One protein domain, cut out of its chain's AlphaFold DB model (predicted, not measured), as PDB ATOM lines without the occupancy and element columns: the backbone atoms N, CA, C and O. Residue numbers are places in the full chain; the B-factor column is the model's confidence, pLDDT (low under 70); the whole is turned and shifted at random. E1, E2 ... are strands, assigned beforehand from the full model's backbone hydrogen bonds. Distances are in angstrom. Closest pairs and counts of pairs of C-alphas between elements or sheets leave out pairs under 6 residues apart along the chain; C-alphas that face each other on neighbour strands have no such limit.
ATOM      1  N   ILE A 173      76.760-143.183  47.060       87.62
ATOM      2  CA  ILE A 173      76.530-142.986  45.622       87.62
ATOM      3  C   ILE A 173      77.055-141.607  45.270       87.62
ATOM      4  O   ILE A 173      76.582-140.634  45.847       87.62
ATOM      5  N   ALA A 174      78.030-141.538  44.366       87.12
ATOM      6  CA  ALA A 174      78.595-140.290  43.875       87.12
ATOM      7  C   ALA A 174      78.066-139.998  42.467       87.12
ATOM      8  O   ALA A 174      78.230-140.820  41.567       87.12
ATOM      9  N   PHE A 175      77.455-138.832  42.272       84.06
ATOM     10  CA  PHE A 175      77.080-138.342  40.942       84.06
ATOM     11  C   PHE A 175      78.084-137.316  40.459       84.06
ATOM     12  O   PHE A 175      78.509-136.490  41.254       84.06
ATOM     13  N   GLU A 176      78.412-137.337  39.172       84.50
ATOM     14  CA  GLU A 176      79.222-136.312  38.520       84.50
ATOM     15  C   GLU A 176      78.322-135.412  37.669       84.50
ATOM     16  O   GLU A 176      77.590-135.887  36.801       84.50
ATOM     17  N   PHE A 177      78.400-134.102  37.890       84.00
ATOM     18  CA  PHE A 177      77.686-133.109  37.087       84.00
ATOM     19  C   PHE A 177      78.663-132.215  36.331       84.00
ATOM     20  O   PHE A 177      79.767-131.979  36.802       84.00
ATOM     21  N   LYS A 178      78.233-131.650  35.192       84.56
ATOM     22  CA  LYS A 178      79.016-130.649  34.434       84.56
ATOM     23  C   LYS A 178      79.146-129.307  35.159       84.56
ATOM     24  O   LYS A 178      80.074-128.551  34.908       84.56
ATOM     25  N   THR A 179      78.163-128.977  35.996       83.44
ATOM     26  CA  THR A 179      78.103-127.715  36.743       83.44
ATOM     27  C   THR A 179      77.653-127.998  38.168       83.44
ATOM     28  O   THR A 179      76.773-128.838  38.374       83.44
ATOM     29  N   LYS A 180      78.214-127.271  39.140       85.19
ATOM     30  CA  LYS A 180      77.809-127.299  40.554       85.19
ATOM     31  C   LYS A 180      76.473-126.565  40.716       85.19
ATOM     32  O   LYS A 180      76.431-125.434  41.186       85.19
ATOM     33  N   PHE A 181      75.374-127.171  40.258       87.19
ATOM     34  CA  PHE A 181      74.068-126.499  40.214       87.19
ATOM     35  C   PHE A 181      73.600-126.028  41.596       87.19
ATOM     36  O   PHE A 181      72.974-124.982  41.687       87.19
ATOM     37  N   TRP A 182      73.971-126.748  42.659       89.00
ATOM     38  CA  TRP A 182      73.660-126.382  44.042       89.00
ATOM     39  C   TRP A 182      74.380-125.119  44.526       89.00
ATOM     40  O   TRP A 182      73.957-124.547  45.518       89.00
ATOM     41  N   GLN A 183      75.437-124.660  43.848       88.94
ATOM     42  CA  GLN A 183      76.126-123.394  44.145       88.94
ATOM     43  C   GLN A 183      75.641-122.236  43.268       88.94
ATOM     44  O   GLN A 183      76.070-121.102  43.455       88.94
ATOM     45  N   ASN A 184      74.788-122.503  42.278       87.19
ATOM     46  CA  ASN A 184      74.342-121.490  41.337       87.19
ATOM     47  C   ASN A 184      73.116-120.757  41.896       87.19
ATOM     48  O   ASN A 184      72.058-121.360  42.058       87.19
ATOM     49  N   GLU A 185      73.249-119.454  42.144       86.19
ATOM     50  CA  GLU A 185      72.181-118.620  42.710       86.19
ATOM     51  C   GLU A 185      70.907-118.617  41.861       86.19
ATOM     52  O   GLU A 185      69.812-118.689  42.410       86.19
ATOM     53  N   THR A 186      71.031-118.593  40.531       87.44
ATOM     54  CA  THR A 186      69.882-118.600  39.613       87.44
ATOM     55  C   THR A 186      69.126-119.926  39.650       87.44
ATOM     56  O   THR A 186      67.910-119.937  39.510       87.44
ATOM     57  N   LYS A 187      69.826-121.055  39.829       86.81
ATOM     58  CA  LYS A 187      69.200-122.389  39.900       86.81
ATOM     59  C   LYS A 187      68.652-122.736  41.283       86.81
ATOM     60  O   LYS A 187      67.888-123.687  41.393       86.81
ATOM     61  N   MET A 188      69.090-122.022  42.315       88.25
ATOM     62  CA  MET A 188      68.776-122.303  43.716       88.25
ATOM     63  C   MET A 188      67.957-121.179  44.363       88.25
ATOM     64  O   MET A 188      68.026-121.010  45.577       88.25
ATOM     65  N   ASP A 189      67.229-120.382  43.574       89.12
ATOM     66  CA  ASP A 189      66.369-119.287  44.049       89.12
ATOM     67  C   ASP A 189      67.067-118.367  45.070       89.12
ATOM     68  O   ASP A 189      66.573-118.117  46.173       89.12
ATOM     69  N   SER A 190      68.276-117.911  44.719       87.12
ATOM     70  CA  SER A 190      69.145-117.067  45.554       87.12
ATOM     71  C   SER A 190      69.595-117.705  46.881       87.12
ATOM     72  O   SER A 190      70.012-116.997  47.798       87.12
ATOM     73  N   LYS A 191      69.561-119.041  46.994       88.69
ATOM     74  CA  LYS A 191      70.038-119.811  48.159       88.69
ATOM     75  C   LYS A 191      71.089-120.860  47.760       88.69
ATOM     76  O   LYS A 191      70.820-122.062  47.819       88.69
ATOM     77  N   PRO A 192      72.289-120.435  47.335       89.56
ATOM     78  CA  PRO A 192      73.364-121.360  46.995       89.56
ATOM     79  C   PRO A 192      73.848-122.141  48.228       89.56
ATOM     80  O   PRO A 192      73.906-121.625  49.343       89.56
ATOM     81  N   ILE A 193      74.233-123.396  48.014       88.56
ATOM     82  CA  ILE A 193      74.714-124.324  49.039       88.56
ATOM     83  C   ILE A 193      76.228-124.493  48.904       88.56
ATOM     84  O   ILE A 193      76.733-124.961  47.881       88.56
ATOM     85  N   PHE A 194      76.961-124.180  49.973       87.50
ATOM     86  CA  PHE A 194      78.414-124.325  50.043       87.50
ATOM     87  C   PHE A 194      78.804-125.320  51.138       87.50
ATOM     88  O   PHE A 194      78.951-124.952  52.301       87.50
ATOM     89  N   GLY A 195      78.998-126.582  50.752       86.19
ATOM     90  CA  GLY A 195      79.269-127.666  51.697       86.19
ATOM     91  C   GLY A 195      78.034-128.079  52.506       86.19
ATOM     92  O   GLY A 195      76.903-127.730  52.168       86.19
ATOM     93  N   GLY A 196      78.256-128.851  53.569       86.44
ATOM     94  CA  GLY A 196      77.188-129.354  54.438       86.44
ATOM     95  C   GLY A 196      76.403-130.524  53.840       86.44
ATOM     96  O   GLY A 196      76.871-131.228  52.938       86.44
ATOM     97  N   SER A 197      75.202-130.759  54.369       87.38
ATOM     98  CA  SER A 197      74.342-131.856  53.927       87.38
ATOM     99  C   SER A 197      72.855-131.554  54.062       87.38
ATOM    100  O   SER A 197      72.440-130.915  55.025       87.38
ATOM    101  N   THR A 198      72.060-132.099  53.145       88.56
ATOM    102  CA  THR A 198      70.593-132.101  53.197       88.56
ATOM    103  C   THR A 198      70.091-133.457  53.676       88.56
ATOM    104  O   THR A 198      70.632-134.496  53.288       88.56
ATOM    105  N   PHE A 199      69.039-133.436  54.488       84.88
ATOM    106  CA  PHE A 199      68.380-134.611  55.048       84.88
ATOM    107  C   PHE A 199      66.966-134.736  54.487       84.88
ATOM    108  O   PHE A 199      66.275-133.736  54.304       84.88
ATOM    109  N   THR A 200      66.549-135.962  54.196       86.00
ATOM    110  CA  THR A 200      65.219-136.273  53.669       86.00
ATOM    111  C   THR A 200      64.807-137.690  54.067       86.00
ATOM    112  O   THR A 200      65.641-138.564  54.305       86.00
ATOM    113  N   ASP A 201      63.507-137.929  54.142       84.50
ATOM    114  CA  ASP A 201      62.896-139.242  54.333       84.50
ATOM    115  C   ASP A 201      62.873-140.099  53.053       84.50
ATOM    116  O   ASP A 201      62.667-141.313  53.132       84.50
ATOM    117  N   LEU A 202      63.158-139.503  51.889       88.31
ATOM    118  CA  LEU A 202      63.355-140.217  50.629       88.31
ATOM    119  C   LEU A 202      64.482-141.251  50.741       88.31
ATOM    120  O   LEU A 202      65.415-141.112  51.533       88.31
ATOM    121  N   SER A 203      64.472-142.255  49.860       84.94
ATOM    122  CA  SER A 203      65.446-143.361  49.859       84.94
ATOM    123  C   SER A 203      66.918-142.921  49.816       84.94
ATOM    124  O   SER A 203      67.788-143.668  50.252       84.94
ATOM    125  N   ILE A 204      67.206-141.713  49.317       84.25
ATOM    126  CA  ILE A 204      68.555-141.125  49.272       84.25
ATOM    127  C   ILE A 204      69.085-140.705  50.655       84.25
ATOM    128  O   ILE A 204      70.301-140.642  50.838       84.25
ATOM    129  N   ARG A 205      68.178-140.447  51.611       83.88
ATOM    130  CA  ARG A 205      68.366-140.084  53.029       83.88
ATOM    131  C   ARG A 205      69.190-138.836  53.309       83.88
ATOM    132  O   ARG A 205      68.692-137.872  53.884       83.88
ATOM    133  N   ARG A 206      70.460-138.854  52.928       86.44
ATOM    134  CA  ARG A 206      71.396-137.761  53.149       86.44
ATOM    135  C   ARG A 206      72.136-137.459  51.865       86.44
ATOM    136  O   ARG A 206      72.723-138.353  51.265       86.44
ATOM    137  N   ILE A 207      72.139-136.187  51.496       89.50
ATOM    138  CA  ILE A 207      72.898-135.631  50.383       89.50
ATOM    139  C   ILE A 207      74.022-134.796  50.979       89.50
ATOM    140  O   ILE A 207      73.746-133.824  51.670       89.50
ATOM    141  N   VAL A 208      75.276-135.159  50.726       88.88
ATOM    142  CA  VAL A 208      76.444-134.391  51.174       88.88
ATOM    143  C   VAL A 208      76.992-133.579  50.006       88.88
ATOM    144  O   VAL A 208      77.308-134.138  48.951       88.88
ATOM    145  N   TYR A 209      77.125-132.269  50.211       89.00
ATOM    146  CA  TYR A 209      77.716-131.353  49.241       89.00
ATOM    147  C   TYR A 209      79.220-131.220  49.522       89.00
ATOM    148  O   TYR A 209      79.608-130.967  50.668       89.00
ATOM    149  N   PRO A 210      80.093-131.376  48.511       85.56
ATOM    150  CA  PRO A 210      81.531-131.238  48.696       85.56
ATOM    151  C   PRO A 210      81.899-129.886  49.306       85.56
ATOM    152  O   PRO A 210      81.416-128.843  48.866       85.56
ATOM    153  N   SER A 211      82.773-129.920  50.311       79.75
ATOM    154  CA  SER A 211      83.264-128.716  50.997       79.75
ATOM    155  C   SER A 211      84.491-128.095  50.321       79.75
ATOM    156  O   SER A 211      84.940-127.033  50.743       79.75
ATOM    157  N   ASP A 212      85.030-128.727  49.272       68.88
ATOM    158  CA  ASP A 212      86.182-128.196  48.545       68.88
ATOM    159  C   ASP A 212      85.772-126.976  47.706       68.88
ATOM    160  O   ASP A 212      84.987-127.066  46.752       68.88
ATOM    161  N   ARG A 213      86.272-125.809  48.119       55.09
ATOM    162  CA  ARG A 213      85.959-124.505  47.525       55.09
ATOM    163  C   ARG A 213      86.781-124.213  46.268       55.09
ATOM    164  O   ARG A 213      86.344-123.393  45.469       55.09
ATOM    165  N   ASN A 214      87.921-124.880  46.071       50.22
ATOM    166  CA  ASN A 214      88.964-124.397  45.161       50.22
ATOM    167  C   ASN A 214      89.147-125.202  43.871       50.22
ATOM    168  O   ASN A 214      90.094-124.941  43.131       50.22
ATOM    169  N   ASP A 215      88.251-126.132  43.544       48.00
ATOM    170  CA  ASP A 215      88.309-126.776  42.231       48.00
ATOM    171  C   ASP A 215      87.750-125.828  41.152       48.00
ATOM    172  O   ASP A 215      86.548-125.813  40.872       48.00
ATOM    173  N   THR A 216      88.638-124.975  40.627       43.31
ATOM    174  CA  THR A 216      88.453-124.077  39.473       43.31
ATOM    175  C   THR A 216      88.802-124.756  38.148       43.31
ATOM    176  O   THR A 216      88.847-124.097  37.107       43.31
ATOM    177  N   SER A 217      89.040-126.073  38.140       38.50
ATOM    178  CA  SER A 217      89.248-126.782  36.885       38.50
ATOM    179  C   SER A 217      87.950-126.772  36.064       38.50
ATOM    180  O   SER A 217      86.849-127.039  36.550       38.50
ATOM    181  N   ILE A 218      88.084-126.439  34.778       37.50
ATOM    182  CA  ILE A 218      87.016-126.280  33.766       37.50
ATOM    183  C   ILE A 218      86.215-127.587  33.531       37.50
ATOM    184  O   ILE A 218      85.225-127.622  32.802       37.50
ATOM    185  N   HIS A 219      86.575-128.658  34.238       36.16
ATOM    186  CA  HIS A 219      85.832-129.900  34.373       36.16
ATOM    187  C   HIS A 219      85.365-130.071  35.821       36.16
ATOM    188  O   HIS A 219      85.792-130.999  36.499       36.16
ATOM    189  N   CYS A 220      84.495-129.177  36.301       38.09
ATOM    190  CA  CYS A 220      83.902-129.240  37.640       38.09
ATOM    191  C   CYS A 220      83.015-130.486  37.800       38.09
ATOM    192  O   CYS A 220      81.791-130.387  37.789       38.09
ATOM    193  N   ARG A 221      83.650-131.650  37.966       41.94
ATOM    194  CA  ARG A 221      83.064-132.948  38.289       41.94
ATOM    195  C   ARG A 221      82.538-132.894  39.708       41.94
ATOM    196  O   ARG A 221      83.226-133.190  40.679       41.94
ATOM    197  N   ALA A 222      81.324-132.399  39.843       47.38
ATOM    198  CA  ALA A 222      80.774-132.112  41.147       47.38
ATOM    199  C   ALA A 222      80.185-133.395  41.747       47.38
ATOM    200  O   ALA A 222      79.159-133.852  41.264       47.38
ATOM    201  N   GLY A 223      80.844-133.970  42.759       50.09
ATOM    202  CA  GLY A 223      80.437-135.210  43.428       50.09
ATOM    203  C   GLY A 223      79.291-135.006  44.417       50.09
ATOM    204  O   GLY A 223      79.525-134.472  45.492       50.09
ATOM    205  N   LEU A 224      78.070-135.447  44.118       50.09
ATOM    206  CA  LEU A 224      77.007-135.504  45.134       50.09
ATOM    207  C   LEU A 224      77.050-136.862  45.821       50.09
ATOM    208  O   LEU A 224      76.848-137.859  45.137       50.09
ATOM    209  N   ILE A 225      77.304-136.908  47.131       57.12
ATOM    210  CA  ILE A 225      77.359-138.174  47.870       57.12
ATOM    211  C   ILE A 225      76.017-138.407  48.559       57.12
ATOM    212  O   ILE A 225      75.690-137.721  49.526       57.12
ATOM    213  N   SER A 226      75.263-139.397  48.086       49.44
ATOM    214  CA  SER A 226      74.196-139.998  48.885       49.44
ATOM    215  C   SER A 226      74.803-140.975  49.877       49.44
ATOM    216  O   SER A 226      75.628-141.791  49.465       49.44
ATOM    217  N   SER A 227      74.401-140.921  51.147       51.94
ATOM    218  CA  SER A 227      74.752-141.950  52.128       51.94
ATOM    219  C   SER A 227      73.519-142.557  52.786       51.94
ATOM    220  O   SER A 227      72.762-141.827  53.431       51.94
ATOM    221  N   SER A 228      73.365-143.879  52.675       46.94
ATOM    222  CA  SER A 228      72.296-144.659  53.310       46.94
ATOM    223  C   SER A 228      72.792-145.809  54.154       46.94
ATOM    224  O   SER A 228      74.016-146.118  54.176       46.94
TER     225      SER A 228
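What this domain is: This is residues 173 to 228 of the 228 residues of the protein "Amino_oxidase domain-containing protein" of Dinothrombium tinctorium (UniProt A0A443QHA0). Little regular structure is present: one small twisted antiparallel sheet, with two long loops, residues 178 to 196 and 209 to 221, at one end of its strands and the short E2-E3 hairpin link at the other. The 56 printed residues hold strands E1, E2, E3 and E4, 17 residues, and no named helix: all strand, sheet order E1 E4 E3 E2. E2, E3 and E4 form a meander, each the antiparallel neighbour of the one before; with E1 beside E4 this is a Greek key. The whole is compact, radius of gyration of the C-alphas 11.5 A, spans 33 by 24 by 16 A.

How they stand to each other: Edge strand E1, residues 173 to 177, is antiparallel to inner strand E4, residues 222 to 227, at 159 degrees; N 226 and O 173, 2.9 A apart, are within hydrogen-bond range. E4 and E3, residues 206 to 208, form a hairpin at 150 degrees, with N 208 and O 225 at 2.9 A. E3 and edge strand E2, residues 197 to 199, form another at 168 degrees, with N 198 and O 207 at 2.8 A.

Where its parts are: E1 runs 13.1 A from C-alpha 173 at (76.530, -142.986, 45.622), E2 6.7 A, E3 6.4 A, and E4 15.9 A to C-alpha 227 at (74.752, -141.950, 52.128).

The domain as a whole: The printed part has no cut. Links E1 to E2 and E3 to E4 are long. Residues 212 to 228 have pLDDT under 70.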